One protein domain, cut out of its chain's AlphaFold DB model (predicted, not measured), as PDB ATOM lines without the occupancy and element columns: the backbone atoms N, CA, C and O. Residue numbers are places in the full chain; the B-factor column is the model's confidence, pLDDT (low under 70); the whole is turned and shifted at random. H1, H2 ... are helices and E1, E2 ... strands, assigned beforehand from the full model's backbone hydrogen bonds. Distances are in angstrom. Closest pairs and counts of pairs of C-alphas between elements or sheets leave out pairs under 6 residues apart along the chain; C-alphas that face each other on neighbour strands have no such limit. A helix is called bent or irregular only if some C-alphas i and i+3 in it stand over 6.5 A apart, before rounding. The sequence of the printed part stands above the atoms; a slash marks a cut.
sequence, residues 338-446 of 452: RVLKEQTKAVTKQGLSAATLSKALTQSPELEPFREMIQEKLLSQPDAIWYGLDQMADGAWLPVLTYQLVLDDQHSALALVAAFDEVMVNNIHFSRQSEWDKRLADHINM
ATOM      1  N   ARG A 338     -37.543 -31.043  23.008       86.25
ATOM      2  CA  ARG A 338     -36.452 -31.813  23.627       86.25
ATOM      3  C   ARG A 338     -36.957 -33.090  24.304       86.25
ATOM      4  O   ARG A 338     -36.441 -34.164  24.009       86.25
ATOM      5  N   VAL A 339     -37.988 -32.977  25.142       87.88
ATOM      6  CA  VAL A 339     -38.584 -34.108  25.874       87.88
ATOM      7  C   VAL A 339     -39.164 -35.134  24.902       87.88
ATOM      8  O   VAL A 339     -38.875 -36.319  25.020       87.88
ATOM      9  N   LEU A 340     -39.899 -34.695  23.878       91.19
ATOM     10  CA  LEU A 340     -40.470 -35.580  22.862       91.19
ATOM     11  C   LEU A 340     -39.383 -36.290  22.043       91.19
ATOM     12  O   LEU A 340     -39.521 -37.469  21.709       91.19
ATOM     13  N   LYS A 341     -38.274 -35.606  21.738       90.12
ATOM     14  CA  LYS A 341     -37.117 -36.197  21.048       90.12
ATOM     15  C   LYS A 341     -36.413 -37.243  21.912       90.12
ATOM     16  O   LYS A 341     -35.995 -38.279  21.397       90.12
ATOM     17  N   GLU A 342     -36.256 -36.980  23.204       89.94
ATOM     18  CA  GLU A 342     -35.694 -37.936  24.165       89.94
ATOM     19  C   GLU A 342     -36.607 -39.146  24.347       89.94
ATOM     20  O   GLU A 342     -36.132 -40.277  24.231       89.94
ATOM     21  N   GLN A 343     -37.911 -38.913  24.509       91.19
ATOM     22  CA  GLN A 343     -38.927 -39.959  24.568       91.19
ATOM     23  C   GLN A 343     -38.880 -40.823  23.311       91.19
ATOM     24  O   GLN A 343     -38.829 -42.047  23.402       91.19
ATOM     25  N   THR A 344     -38.784 -40.202  22.134       91.88
ATOM     26  CA  THR A 344     -38.694 -40.927  20.863       91.88
ATOM     27  C   THR A 344     -37.495 -41.873  20.827       91.88
ATOM     28  O   THR A 344     -37.631 -43.062  20.548       91.88
ATOM     29  N   LYS A 345     -36.312 -41.376  21.206       91.44
ATOM     30  CA  LYS A 345     -35.096 -42.201  21.288       91.44
ATOM     31  C   LYS A 345     -35.234 -43.340  22.298       91.44
ATOM     32  O   LYS A 345     -34.736 -44.439  22.047       91.44
ATOM     33  N   ALA A 346     -35.862 -43.077  23.442       91.44
ATOM     34  CA  ALA A 346     -36.056 -44.072  24.488       91.44
ATOM     35  C   ALA A 346     -36.975 -45.211  24.016       91.44
ATOM     36  O   ALA A 346     -36.618 -46.380  24.173       91.44
ATOM     37  N   VAL A 347     -38.088 -44.876  23.353       90.38
ATOM     38  CA  VAL A 347     -39.026 -45.840  22.754       90.38
ATOM     39  C   VAL A 347     -38.335 -46.715  21.713       90.38
ATOM     40  O   VAL A 347     -38.405 -47.942  21.800       90.38
ATOM     41  N   THR A 348     -37.616 -46.107  20.764       88.94
ATOM     42  CA  THR A 348     -36.865 -46.837  19.730       88.94
ATOM     43  C   THR A 348     -35.878 -47.828  20.353       88.94
ATOM     44  O   THR A 348     -35.756 -48.955  19.878       88.94
ATOM     45  N   LYS A 349     -35.196 -47.447  21.442       89.31
ATOM     46  CA  LYS A 349     -34.236 -48.320  22.134       89.31
ATOM     47  C   LYS A 349     -34.903 -49.492  22.860       89.31
ATOM     48  O   LYS A 349     -34.313 -50.568  22.919       89.31
ATOM     49  N   GLN A 350     -36.082 -49.285  23.441       87.00
ATOM     50  CA  GLN A 350     -36.820 -50.344  24.133       87.00
ATOM     51  C   GLN A 350     -37.381 -51.387  23.160       87.00
ATOM     52  O   GLN A 350     -37.439 -52.568  23.502       87.00
ATOM     53  N   GLY A 351     -37.744 -50.959  21.948       83.56
ATOM     54  CA  GLY A 351     -38.313 -51.828  20.925       83.56
ATOM     55  C   GLY A 351     -39.725 -52.311  21.267       83.56
ATOM     56  O   GLY A 351     -40.297 -51.983  22.310       83.56
ATOM     57  N   LEU A 352     -40.326 -53.075  20.351       88.44
ATOM     58  CA  LEU A 352     -41.688 -53.573  20.520       88.44
ATOM     59  C   LEU A 352     -41.690 -54.924  21.245       88.44
ATOM     60  O   LEU A 352     -41.057 -55.881  20.801       88.44
ATOM     61  N   SER A 353     -42.440 -55.026  22.346       88.75
ATOM     62  CA  SER A 353     -42.537 -56.283  23.093       88.75
ATOM     63  C   SER A 353     -43.385 -57.329  22.354       88.75
ATOM     64  O   SER A 353     -44.437 -57.015  21.787       88.75
ATOM     65  N   ALA A 354     -42.975 -58.600  22.424       87.94
ATOM     66  CA  ALA A 354     -43.716 -59.710  21.818       87.94
ATOM     67  C   ALA A 354     -45.136 -59.864  22.397       87.94
ATOM     68  O   ALA A 354     -46.058 -60.261  21.683       87.94
ATOM     69  N   ALA A 355     -45.326 -59.523  23.677       88.94
ATOM     70  CA  ALA A 355     -46.632 -59.547  24.332       88.94
ATOM     71  C   ALA A 355     -47.566 -58.467  23.763       88.94
ATOM     72  O   ALA A 355     -48.719 -58.760  23.441       88.94
ATOM     73  N   THR A 356     -47.057 -57.242  23.576       88.94
ATOM     74  CA  THR A 356     -47.803 -56.136  22.954       88.94
ATOM     75  C   THR A 356     -48.195 -56.484  21.522       88.94
ATOM     76  O   THR A 356     -49.358 -56.325  21.154       88.94
ATOM     77  N   LEU A 357     -47.256 -57.020  20.736       90.12
ATOM     78  CA  LEU A 357     -47.524 -57.437  19.362       90.12
ATOM     79  C   LEU A 357     -48.576 -58.554  19.302       90.12
ATOM     80  O   LEU A 357     -49.544 -58.450  18.561       90.12
ATOM     81  N   SER A 358     -48.442 -59.594  20.127       90.00
ATOM     82  CA  SER A 358     -49.396 -60.715  20.141       90.00
ATOM     83  C   SER A 358     -50.809 -60.277  20.533       90.00
ATOM     84  O   SER A 358     -51.791 -60.726  19.940       90.00
ATOM     85  N   LYS A 359     -50.923 -59.362  21.504       90.94
ATOM     86  CA  LYS A 359     -52.203 -58.745  21.871       90.94
ATOM     87  C   LYS A 359     -52.812 -57.987  20.688       90.94
ATOM     88  O   LYS A 359     -53.991 -58.179  20.406       90.94
ATOM     89  N   ALA A 360     -52.019 -57.177  19.989       88.25
ATOM     90  CA  ALA A 360     -52.483 -56.415  18.832       88.25
ATOM     91  C   ALA A 360     -52.973 -57.319  17.693       88.25
ATOM     92  O   ALA A 360     -54.061 -57.111  17.172       88.25
ATOM     93  N   LEU A 361     -52.227 -58.378  17.376       89.69
ATOM     94  CA  LEU A 361     -52.585 -59.361  16.346       89.69
ATOM     95  C   LEU A 361     -53.867 -60.139  16.681       89.69
ATOM     96  O   LEU A 361     -54.600 -60.553  15.792       89.69
ATOM     97  N   THR A 362     -54.177 -60.290  17.969       90.00
ATOM     98  CA  THR A 362     -55.443 -60.896  18.412       90.00
ATOM     99  C   THR A 362     -56.626 -59.943  18.213       90.00
ATOM    100  O   THR A 362     -57.738 -60.386  17.939       90.00
ATOM    101  N   GLN A 363     -56.399 -58.635  18.370       89.06
ATOM    102  CA  GLN A 363     -57.420 -57.596  18.191       89.06
ATOM    103  C   GLN A 363     -57.627 -57.207  16.722       89.06
ATOM    104  O   GLN A 363     -58.734 -56.835  16.341       89.06
ATOM    105  N   SER A 364     -56.577 -57.299  15.909       88.19
ATOM    106  CA  SER A 364     -56.583 -56.995  14.477       88.19
ATOM    107  C   SER A 364     -55.816 -58.085  13.719       88.19
ATOM    108  O   SER A 364     -54.626 -57.915  13.432       88.19
ATOM    109  N   PRO A 365     -56.472 -59.224  13.413       89.06
ATOM    110  CA  PRO A 365     -55.863 -60.338  12.680       89.06
ATOM    111  C   PRO A 365     -55.282 -59.947  11.312       89.06
ATOM    112  O   PRO A 365     -54.402 -60.629  10.792       89.06
ATOM    113  N   GLU A 366     -55.735 -58.833  10.735       87.00
ATOM    114  CA  GLU A 366     -55.265 -58.261   9.471       87.00
ATOM    115  C   GLU A 366     -53.783 -57.858   9.494       87.00
ATOM    116  O   GLU A 366     -53.156 -57.751   8.443       87.00
ATOM    117  N   LEU A 367     -53.208 -57.652  10.681       87.44
ATOM    118  CA  LEU A 367     -51.793 -57.324  10.857       87.44
ATOM    119  C   LEU A 367     -50.877 -58.563  10.784       87.44
ATOM    120  O   LEU A 367     -49.665 -58.408  10.637       87.44
ATOM    121  N   GLU A 368     -51.424 -59.783  10.872       90.94
ATOM    122  CA  GLU A 368     -50.650 -61.036  10.928       90.94
ATOM    123  C   GLU A 368     -49.691 -61.235   9.740       90.94
ATOM    124  O   GLU A 368     -48.534 -61.583   9.987       90.94
ATOM    125  N   PRO A 369     -50.075 -60.946   8.476       93.25
ATOM    126  CA  PRO A 369     -49.158 -61.042   7.338       93.25
ATOM    127  C   PRO A 369     -47.922 -60.140   7.460       93.25
ATOM    128  O   PRO A 369     -46.903 -60.400   6.828       93.25
ATOM    129  N   PHE A 370     -48.002 -59.091   8.282       92.69
ATOM    130  CA  PHE A 370     -46.959 -58.086   8.463       92.69
ATOM    131  C   PHE A 370     -46.226 -58.215   9.806       92.69
ATOM    132  O   PHE A 370     -45.461 -57.320  10.166       92.69
ATOM    133  N   ARG A 371     -46.430 -59.312  10.553       92.62
ATOM    134  CA  ARG A 371     -45.872 -59.532  11.901       92.62
ATOM    135  C   ARG A 371     -44.382 -59.197  11.999       92.62
ATOM    136  O   ARG A 371     -44.000 -58.416  12.868       92.62
ATOM    137  N   GLU A 372     -43.555 -59.793  11.140       91.69
ATOM    138  CA  GLU A 372     -42.096 -59.604  11.165       91.69
ATOM    139  C   GLU A 372     -41.730 -58.144  10.890       91.69
ATOM    140  O   GLU A 372     -40.988 -57.528  11.651       91.69
ATOM    141  N   MET A 373     -42.350 -57.548   9.869       92.81
ATOM    142  CA  MET A 373     -42.122 -56.153   9.504       92.81
ATOM    143  C   MET A 373     -42.497 -55.188  10.637       92.81
ATOM    144  O   MET A 373     -41.740 -54.265  10.934       92.81
ATOM    145  N   ILE A 374     -43.630 -55.417  11.306       92.69
ATOM    146  CA  ILE A 374     -44.074 -54.629  12.462       92.69
ATOM    147  C   ILE A 374     -43.089 -54.780  13.622       92.69
ATOM    148  O   ILE A 374     -42.689 -53.782  14.223       92.69
ATOM    149  N   GLN A 375     -42.694 -56.016  13.936       92.00
ATOM    150  CA  GLN A 375     -41.792 -56.304  15.045       92.00
ATOM    151  C   GLN A 375     -40.424 -55.643  14.863       92.00
ATOM    152  O   GLN A 375     -39.860 -55.124  15.827       92.00
ATOM    153  N   GLU A 376     -39.908 -55.645  13.637       90.44
ATOM    154  CA  GLU A 376     -38.593 -55.100  13.330       90.44
ATOM    155  C   GLU A 376     -38.605 -53.584  13.158       90.44
ATOM    156  O   GLU A 376     -37.687 -52.927  13.649       90.44
ATOM    157  N   LYS A 377     -39.613 -53.017  12.478       93.00
ATOM    158  CA  LYS A 377     -39.552 -51.635  11.969       93.00
ATOM    159  C   LYS A 377     -40.432 -50.626  12.692       93.00
ATOM    160  O   LYS A 377     -40.029 -49.471  12.762       93.00
ATOM    161  N   LEU A 378     -41.572 -51.017  13.274       92.19
ATOM    162  CA  LEU A 378     -42.599 -50.056  13.726       92.19
ATOM    163  C   LEU A 378     -42.061 -48.970  14.674       92.19
ATOM    164  O   LEU A 378     -42.473 -47.820  14.585       92.19
ATOM    165  N   LEU A 379     -41.126 -49.317  15.565       91.81
ATOM    166  CA  LEU A 379     -40.501 -48.357  16.488       91.81
ATOM    167  C   LEU A 379     -39.054 -48.001  16.128       91.81
ATOM    168  O   LEU A 379     -38.543 -46.976  16.582       91.81
ATOM    169  N   SER A 380     -38.374 -48.862  15.366       90.69
ATOM    170  CA  SER A 380     -36.955 -48.688  15.042       90.69
ATOM    171  C   SER A 380     -36.745 -47.791  13.817       90.69
ATOM    172  O   SER A 380     -35.807 -46.996  13.787       90.69
ATOM    173  N   GLN A 381     -37.628 -47.917  12.825       91.50
ATOM    174  CA  GLN A 381     -37.605 -47.236  11.533       91.50
ATOM    175  C   GLN A 381     -39.048 -46.932  11.088       91.50
ATOM    176  O   GLN A 381     -39.497 -47.471  10.077       91.50
ATOM    177  N   PRO A 382     -39.800 -46.123  11.859       92.06
ATOM    178  CA  PRO A 382     -41.123 -45.683  11.433       92.06
ATOM    179  C   PRO A 382     -41.011 -44.794  10.188       92.06
ATOM    180  O   PRO A 382     -40.047 -44.038  10.045       92.06
ATOM    181  N   ASP A 383     -42.027 -44.828   9.329       91.25
ATOM    182  CA  ASP A 383     -42.136 -43.906   8.195       91.25
ATOM    183  C   ASP A 383     -42.449 -42.484   8.666       91.25
ATOM    184  O   ASP A 383     -41.983 -41.505   8.080       91.25
ATOM    185  N   ALA A 384     -43.225 -42.364   9.747       90.50
ATOM    186  CA  ALA A 384     -43.523 -41.087  10.369       90.50
ATOM    187  C   ALA A 384     -43.770 -41.208  11.877       90.50
ATOM    188  O   ALA A 384     -44.219 -42.236  12.382       90.50
ATOM    189  N   ILE A 385     -43.508 -40.120  12.597       92.44
ATOM    190  CA  ILE A 385     -43.853 -39.959  14.008       92.44
ATOM    191  C   ILE A 385     -44.722 -38.718  14.128       92.44
ATOM    192  O   ILE A 385     -44.347 -37.638  13.673       92.44
ATOM    193  N   TRP A 386     -45.877 -38.872  14.760       91.69
ATOM    194  CA  TRP A 386     -46.858 -37.809  14.927       91.69
ATOM    195  C   TRP A 386     -47.089 -37.516  16.400       91.69
ATOM    196  O   TRP A 386     -47.149 -38.436  17.213       91.69
ATOM    197  N   TYR A 387     -47.263 -36.245  16.735       93.12
ATOM    198  CA  TYR A 387     -47.671 -35.806  18.064       93.12
ATOM    199  C   TYR A 387     -49.130 -35.357  18.039       93.12
ATOM    200  O   TYR A 387     -49.503 -34.517  17.220       93.12
ATOM    201  N   GLY A 388     -49.951 -35.915  18.924       92.12
ATOM    202  CA  GLY A 388     -51.387 -35.643  18.976       92.12
ATOM    203  C   GLY A 388     -51.981 -35.882  20.356       92.12
ATOM    204  O   GLY A 388     -51.256 -36.147  21.312       92.12
ATOM    205  N   LEU A 389     -53.306 -35.786  20.454       89.81
ATOM    206  CA  LEU A 389     -54.068 -36.117  21.658       89.81
ATOM    207  C   LEU A 389     -54.930 -37.352  21.391       89.81
ATOM    208  O   LEU A 389     -55.613 -37.414  20.371       89.81
ATOM    209  N   ASP A 390     -54.939 -38.293  22.329       87.88
ATOM    210  CA  ASP A 390     -55.782 -39.488  22.288       87.88
ATOM    211  C   ASP A 390     -56.609 -39.616  23.569       87.88
ATOM    212  O   ASP A 390     -56.167 -39.230  24.655       87.88
ATOM    213  N   GLN A 391     -57.831 -40.132  23.444       87.44
ATOM    214  CA  GLN A 391     -58.756 -40.247  24.567       87.44
ATOM    215  C   GLN A 391     -58.587 -41.593  25.283       87.44
ATOM    216  O   GLN A 391     -58.724 -42.663  24.696       87.44
ATOM    217  N   MET A 392     -58.350 -41.539  26.589       82.94
ATOM    218  CA  MET A 392     -58.297 -42.696  27.473       82.94
ATOM    219  C   MET A 392     -59.687 -43.248  27.804       82.94
ATOM    220  O   MET A 392     -60.706 -42.566  27.700       82.94
ATOM    221  N   ALA A 393     -59.718 -44.484  28.309       80.81
ATOM    222  CA  ALA A 393     -60.947 -45.157  28.735       80.81
ATOM    223  C   ALA A 393     -61.689 -44.449  29.889       80.81
ATOM    224  O   ALA A 393     -62.903 -44.589  30.006       80.81
ATOM    225  N   ASP A 394     -60.980 -43.695  30.731       79.38
ATOM    226  CA  ASP A 394     -61.560 -42.886  31.813       79.38
ATOM    227  C   ASP A 394     -62.054 -41.502  31.337       79.38
ATOM    228  O   ASP A 394     -62.578 -40.714  32.126       79.38
ATOM    229  N   GLY A 395     -61.912 -41.213  30.040       82.75
ATOM    230  CA  GLY A 395     -62.313 -39.968  29.397       82.75
ATOM    231  C   GLY A 395     -61.247 -38.872  29.409       82.75
ATOM    232  O   GLY A 395     -61.439 -37.870  28.714       82.75
ATOM    233  N   ALA A 396     -60.139 -39.032  30.143       85.00
ATOM    234  CA  ALA A 396     -59.015 -38.105  30.071       85.00
ATOM    235  C   ALA A 396     -58.357 -38.168  28.690       85.00
ATOM    236  O   ALA A 396     -58.389 -39.187  28.010       85.00
ATOM    237  N   TRP A 397     -57.748 -37.074  28.264       89.62
ATOM    238  CA  TRP A 397     -56.997 -37.018  27.021       89.62
ATOM    239  C   TRP A 397     -55.509 -36.962  27.325       89.62
ATOM    240  O   TRP A 397     -55.057 -36.152  28.141       89.62
ATOM    241  N   LEU A 398     -54.756 -37.826  26.657       88.00
ATOM    242  CA  LEU A 398     -53.312 -37.917  26.772       88.00
ATOM    243  C   LEU A 398     -52.647 -37.418  25.500       88.00
ATOM    244  O   LEU A 398     -53.050 -37.816  24.407       88.00
ATOM    245  N   PRO A 399     -51.574 -36.628  25.613       91.25
ATOM    246  CA  PRO A 399     -50.676 -36.442  24.498       91.25
ATOM    247  C   PRO A 399     -49.909 -37.727  24.200       91.25
ATOM    248  O   PRO A 399     -49.307 -38.344  25.088       91.25
ATOM    249  N   VAL A 400     -49.916 -38.114  22.930       91.81
ATOM    250  CA  VAL A 400     -49.318 -39.355  22.442       91.81
ATOM    251  C   VAL A 400     -48.353 -39.093  21.294       91.81
ATOM    252  O   VAL A 400     -48.530 -38.172  20.494       91.81
ATOM    253  N   LEU A 401     -47.330 -39.937  21.222       93.31
ATOM    254  CA  LEU A 401     -46.491 -40.136  20.052       93.31
ATOM    255  C   LEU A 401     -47.049 -41.326  19.275       93.31
ATOM    256  O   LEU A 401     -47.077 -42.448  19.790       93.31
ATOM    257  N   THR A 402     -47.480 -41.079  18.044       92.50
ATOM    258  CA  THR A 402     -47.980 -42.106  17.134       92.50
ATOM    259  C   THR A 402     -46.908 -42.443  16.111       92.50
ATOM    260  O   THR A 402     -46.581 -41.632  15.243       92.50
ATOM    261  N   TYR A 403     -46.369 -43.652  16.221       92.75
ATOM    262  CA  TYR A 403     -45.412 -44.217  15.279       92.75
ATOM    263  C   TYR A 403     -46.177 -44.876  14.152       92.75
ATOM    264  O   TYR A 403     -46.931 -45.818  14.393       92.75
ATOM    265  N   GLN A 404     -45.977 -44.385  12.940       92.25
ATOM    266  CA  GLN A 404     -46.612 -44.905  11.747       92.25
ATOM    267  C   GLN A 404     -45.620 -45.748  10.951       92.25
ATOM    268  O   GLN A 404     -44.523 -45.292  10.631       92.25
ATOM    269  N   LEU A 405     -46.051 -46.954  10.593       92.69
ATOM    270  CA  LEU A 405     -45.402 -47.806   9.607       92.69
ATOM    271  C   LEU A 405     -46.418 -48.146   8.515       92.69
ATOM    272  O   LEU A 405     -47.436 -48.786   8.791       92.69
ATOM    273  N   VAL A 406     -46.148 -47.714   7.291       91.44
ATOM    274  CA  VAL A 406     -46.932 -48.046   6.104       91.44
ATOM    275  C   VAL A 406     -46.670 -49.510   5.765       91.44
ATOM    276  O   VAL A 406     -45.527 -49.942   5.623       91.44
ATOM    277  N   LEU A 407     -47.741 -50.296   5.690       90.50
ATOM    278  CA  LEU A 407     -47.658 -51.729   5.417       90.50
ATOM    279  C   LEU A 407     -47.786 -52.015   3.918       90.50
ATOM    280  O   LEU A 407     -47.071 -52.862   3.386       90.50
ATOM    281  N   ASP A 408     -48.688 -51.291   3.255       88.06
ATOM    282  CA  ASP A 408     -48.932 -51.310   1.813       88.06
ATOM    283  C   ASP A 408     -49.646 -50.010   1.372       88.06
ATOM    284  O   ASP A 408     -49.769 -49.066   2.154       88.06
ATOM    285  N   ASP A 409     -50.141 -49.960   0.130       82.19
ATOM    286  CA  ASP A 409     -50.812 -48.787  -0.453       82.19
ATOM    287  C   ASP A 409     -52.088 -48.337   0.292       82.19
ATOM    288  O   ASP A 409     -52.581 -47.231   0.060       82.19
ATOM    289  N   GLN A 410     -52.678 -49.186   1.140       82.69
ATOM    290  CA  GLN A 410     -53.955 -48.919   1.812       82.69
ATOM    291  C   GLN A 410     -53.881 -48.992   3.341       82.69
ATOM    292  O   GLN A 410     -54.793 -48.486   4.008       82.69
ATOM    293  N   HIS A 411     -52.832 -49.591   3.903       84.81
ATOM    294  CA  HIS A 411     -52.775 -49.976   5.308       84.81
ATOM    295  C   HIS A 411     -51.548 -49.422   6.034       84.81
ATOM    296  O   HIS A 411     -50.435 -49.393   5.512       84.81
ATOM    297  N   SER A 412     -51.744 -49.033   7.295       90.44
ATOM    298  CA  SER A 412     -50.674 -48.635   8.213       90.44
ATOM    299  C   SER A 412     -50.842 -49.308   9.578       90.44
ATOM    300  O   SER A 412     -51.962 -49.462  10.076       90.44
ATOM    301  N   ALA A 413     -49.721 -49.668  10.202       91.50
ATOM    302  CA  ALA A 413     -49.643 -50.003  11.618       91.50
ATOM    303  C   ALA A 413     -49.266 -48.754  12.420       91.50
ATOM    304  O   ALA A 413     -48.339 -48.028  12.060       91.50
ATOM    305  N   LEU A 414     -49.981 -48.522  13.519       90.94
ATOM    306  CA  LEU A 414     -49.807 -47.358  14.377       90.94
ATOM    307  C   LEU A 414     -49.494 -47.810  15.797       90.94
ATOM    308  O   LEU A 414     -50.351 -48.429  16.422       90.94
ATOM    309  N   ALA A 415     -48.321 -47.484  16.335       91.38
ATOM    310  CA  ALA A 415     -48.042 -47.652  17.762       91.38
ATOM    311  C   ALA A 415     -48.263 -46.329  18.501       91.38
ATOM    312  O   ALA A 415     -47.637 -45.325  18.164       91.38
ATOM    313  N   LEU A 416     -49.121 -46.343  19.525       90.12
ATOM    314  CA  LEU A 416     -49.351 -45.186  20.392       90.12
ATOM    315  C   LEU A 416     -48.525 -45.313  21.665       90.12
ATOM    316  O   LEU A 416     -48.598 -46.320  22.377       90.12
ATOM    317  N   VAL A 417     -47.781 -44.258  21.968       91.31
ATOM    318  CA  VAL A 417     -46.927 -44.162  23.149       91.31
ATOM    319  C   VAL A 417     -47.226 -42.866  23.888       91.31
ATOM    320  O   VAL A 417     -47.416 -41.829  23.258       91.31
ATOM    321  N   ALA A 418     -47.252 -42.898  25.219       90.69
ATOM    322  CA  ALA A 418     -47.396 -41.678  26.007       90.69
ATOM    323  C   ALA A 418     -46.227 -40.712  25.737       90.69
ATOM    324  O   ALA A 418     -45.058 -41.108  25.747       90.69
ATOM    325  N   ALA A 419     -46.536 -39.435  25.511       90.62
ATOM    326  CA  ALA A 419     -45.526 -38.435  25.168       90.62
ATOM    327  C   ALA A 419     -44.674 -37.977  26.370       90.62
ATOM    328  O   ALA A 419     -43.528 -37.576  26.185       90.62
ATOM    329  N   PHE A 420     -45.227 -38.038  27.589       87.50
ATOM    330  CA  PHE A 420     -44.640 -37.445  28.804       87.50
ATOM    331  C   PHE A 420     -44.570 -38.387  30.017       87.50
ATOM    332  O   PHE A 420     -44.215 -37.950  31.115       87.50
ATOM    333  N   ASP A 421     -44.942 -39.652  29.840       81.62
ATOM    334  CA  ASP A 421     -44.916 -40.673  30.889       81.62
ATOM    335  C   ASP A 421     -43.985 -41.827  30.499       81.62
ATOM    336  O   ASP A 421     -43.128 -41.690  29.622       81.62
ATOM    337  N   GLU A 422     -44.106 -42.953  31.201       79.88
ATOM    338  CA  GLU A 422     -43.277 -44.129  30.985       79.88
ATOM    339  C   GLU A 422     -43.276 -44.580  29.522       79.88
ATOM    340  O   GLU A 422     -44.270 -44.494  28.795       79.88
ATOM    341  N   VAL A 423     -42.119 -45.091  29.106       79.44
ATOM    342  CA  VAL A 423     -41.854 -45.584  27.757       79.44
ATOM    343  C   VAL A 423     -42.612 -46.903  27.565       79.44
ATOM    344  O   VAL A 423     -42.080 -47.998  27.734       79.44
ATOM    345  N   MET A 424     -43.907 -46.812  27.278       76.69
ATOM    346  CA  MET A 424     -44.768 -47.970  27.062       76.69
ATOM    347  C   MET A 424     -45.623 -47.795  25.814       76.69
ATOM    348  O   MET A 424     -46.310 -46.791  25.632       76.69
ATOM    349  N   VAL A 425     -45.592 -48.816  24.954       80.44
ATOM    350  CA  VAL A 425     -46.513 -48.927  23.822       80.44
ATOM    351  C   VAL A 425     -47.874 -49.327  24.371       80.44
ATOM    352  O   VAL A 425     -48.076 -50.474  24.777       80.44
ATOM    353  N   ASN A 426     -48.794 -48.369  24.388       72.38
ATOM    354  CA  ASN A 426     -50.127 -48.538  24.954       72.38
ATOM    355  C   ASN A 426     -50.978 -49.450  24.078       72.38
ATOM    356  O   ASN A 426     -51.690 -50.329  24.575       72.38
ATOM    357  N   ASN A 427     -50.894 -49.243  22.765       77.25
ATOM    358  CA  ASN A 427     -51.632 -50.036  21.806       77.25
ATOM    359  C   ASN A 427     -50.990 -50.009  20.420       77.25
ATOM    360  O   ASN A 427     -50.240 -49.085  20.095       77.25
ATOM    361  N   ILE A 428     -51.330 -51.010  19.607       84.56
ATOM    362  CA  ILE A 428     -51.074 -50.995  18.168       84.56
ATOM    363  C   ILE A 428     -52.419 -51.050  17.460       84.56
ATOM    364  O   ILE A 428     -53.219 -51.946  17.721       84.56
ATOM    365  N   HIS A 429     -52.658 -50.100  16.565       82.81
ATOM    366  CA  HIS A 429     -53.856 -50.066  15.742       82.81
ATOM    367  C   HIS A 429     -53.507 -50.325  14.287       82.81
ATOM    368  O   HIS A 429     -52.524 -49.804  13.761       82.81
ATOM    369  N   PHE A 430     -54.372 -51.084  13.632       85.06
ATOM    370  CA  PHE A 430     -54.484 -51.075  12.188       85.06
ATOM    371  C   PHE A 430     -55.332 -49.874  11.761       85.06
ATOM    372  O   PHE A 430     -56.371 -49.602  12.369       85.06
ATOM    373  N   SER A 431     -54.902 -49.149  10.733       82.75
ATOM    374  CA  SER A 431     -55.683 -48.055  10.159       82.75
ATOM    375  C   SER A 431     -55.598 -48.069   8.640       82.75
ATOM    376  O   SER A 431     -54.528 -48.293   8.068       82.75
ATOM    377  N   ARG A 432     -56.737 -47.815   7.987       81.94
ATOM    378  CA  ARG A 432     -56.775 -47.542   6.547       81.94
ATOM    379  C   ARG A 432     -56.328 -46.110   6.288       81.94
ATOM    380  O   ARG A 432     -56.713 -45.210   7.035       81.94
ATOM    381  N   GLN A 433     -55.628 -45.871   5.184       73.06
ATOM    382  CA  GLN A 433     -55.122 -44.536   4.840       73.06
ATOM    383  C   GLN A 433     -56.219 -43.446   4.870       73.06
ATOM    384  O   GLN A 433     -56.019 -42.365   5.412       73.06
ATOM    385  N   SER A 434     -57.435 -43.757   4.405       73.38
ATOM    386  CA  SER A 434     -58.575 -42.824   4.425       73.38
ATOM    387  C   SER A 434     -59.100 -42.467   5.826       73.38
ATOM    388  O   SER A 434     -59.751 -41.439   6.011       73.38
ATOM    389  N   GLU A 435     -58.908 -43.351   6.807       77.56
ATOM    390  CA  GLU A 435     -59.266 -43.107   8.211       77.56
ATOM    391  C   GLU A 435     -58.156 -42.331   8.920       77.56
ATOM    392  O   GLU A 435     -58.429 -41.502   9.790       77.56
ATOM    393  N   TRP A 436     -56.916 -42.573   8.497       71.88
ATOM    394  CA  TRP A 436     -55.736 -41.876   8.968       71.88
ATOM    395  C   TRP A 436     -55.768 -40.386   8.626       71.88
ATOM    396  O   TRP A 436     -55.621 -39.564   9.528       71.88
ATOM    397  N   ASP A 437     -56.098 -40.021   7.384       69.06
ATOM    398  CA  ASP A 437     -56.180 -38.612   6.960       69.06
ATOM    399  C   ASP A 437     -57.161 -37.788   7.815       69.06
ATOM    400  O   ASP A 437     -56.934 -36.607   8.078       69.06
ATOM    401  N   LYS A 438     -58.237 -38.412   8.318       71.31
ATOM    402  CA  LYS A 438     -59.183 -37.762   9.241       71.31
ATOM    403  C   LYS A 438     -58.614 -37.587  10.646       71.31
ATOM    404  O   LYS A 438     -58.920 -36.594  11.296       71.31
ATOM    405  N   ARG A 439     -57.812 -38.545  11.124       72.94
ATOM    406  CA  ARG A 439     -57.136 -38.458  12.429       72.94
ATOM    407  C   ARG A 439     -56.014 -37.418  12.418       72.94
ATOM    408  O   ARG A 439     -55.795 -36.763  13.432       72.94
ATOM    409  N   LEU A 440     -55.349 -37.232  11.279       70.31
ATOM    410  CA  LEU A 440     -54.218 -36.314  11.124       70.31
ATOM    411  C   LEU A 440     -54.568 -34.825  11.224       70.31
ATOM    412  O   LEU A 440     -53.663 -34.022  11.429       70.31
ATOM    413  N   ALA A 441     -55.845 -34.446  11.094       69.88
ATOM    414  CA  ALA A 441     -56.262 -33.041  11.123       69.88
ATOM    415  C   ALA A 441     -55.829 -32.305  12.407       69.88
ATOM    416  O   ALA A 441     -55.557 -31.111  12.355       69.88
ATOM    417  N   ASP A 442     -55.715 -33.045  13.515       78.94
ATOM    418  CA  ASP A 442     -55.292 -32.557  14.829       78.94
ATOM    419  C   ASP A 442     -53.974 -33.222  15.281       78.94
ATOM    420  O   ASP A 442     -53.837 -33.628  16.434       78.94
ATOM    421  N   HIS A 443     -53.016 -33.433  14.376       86.62
ATOM    422  CA  HIS A 443     -51.698 -33.989  14.707       86.62
ATOM    423  C   HIS A 443     -50.567 -33.158  14.093       86.62
ATOM    424  O   HIS A 443     -50.710 -32.523  13.050       86.62
ATOM    425  N   ILE A 444     -49.401 -33.187  14.736       87.69
ATOM    426  CA  ILE A 444     -48.179 -32.516  14.281       87.69
ATOM    427  C   ILE A 444     -47.193 -33.568  13.789       87.69
ATOM    428  O   ILE A 444     -46.826 -34.474  14.539       87.69
ATOM    429  N   ASN A 445     -46.746 -33.442  12.538       87.38
ATOM    430  CA  ASN A 445     -45.707 -34.308  11.985       87.38
ATOM    431  C   ASN A 445     -44.357 -33.968  12.624       87.38
ATOM    432  O   ASN A 445     -43.859 -32.856  12.466       87.38
ATOM    433  N   MET A 446     -43.748 -34.922  13.323       86.44
ATOM    434  CA  MET A 446     -42.426 -34.753  13.932       86.44
ATOM    435  C   MET A 446     -41.281 -35.215  13.026       86.44
ATOM    436  O   MET A 446     -40.127 -34.858  13.256       86.44
TER     437      MET A 446
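This is residues 338 to 446 of the 452 residues of the protein "Phage head morphogenesis protein" of Vibrio sp. V39_P1S14PM300 (UniProt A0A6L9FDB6). Look for one strongly twisted sheet of five antiparallel strands, E4 E3 E2 E1 E5, with H1, H2 and H3 over one face and H4 over the other: three layers, helices on both faces of a sheet. The printed part has 109 residues with four named helices and five named strands, in the order H1 H2 H3 E1 E2 E3 E4 H4 E5; its class is mixed. It is compact, with a radius of gyration of the C-alphas of 13.0 A, and spans 35 by 30 by 28 A.

Find C-alpha 384 at (-43.523, -41.087, 10.369), where E1, residues 384 to 391, begins. E2, residues 397 to 406, is 25.7 A long; E3 is residues 411 to 418, E4 425 to 432, E5 443 to 445. H1, residues 338 to 350, starts at (-36.452, -31.813, 23.627) and runs 18.5 A. H2 is residues 354 to 363, H3 365 to 377, H4 433 to 442. H3 is irregular, C-alphas 369 and 372 being 8.2 A apart; H4 only just, with 439 and 442 6.6 A apart.

E1 to E4 form a meander, each strand the antiparallel neighbour of the one before. Look for N 414 and O 429, N 403 and O 415, N 386 and O 402, and for E5, N 387 and O 444, each pair 2.9 A apart. H2 and H3, a helical hairpin, touch at Leu 361 and Leu 367, their closest C-alphas, 5.9 A apart. H2 lies over E4, height over the sheet 8.6 A. H1 is on the same face, at 9.7 A; H4 is on the opposite face, at 8.2 A. Every O i to N i+4 pair is within hydrogen-bond range in H1 and H2, but 5 of 9 in H3 and 3 of 6 in H4.

The farthest C-alphas, Arg 338 and Pro 365, are 36.2 A apart. The printed part has no cut and no long link. Residues 437 and 441 have pLDDT under 70.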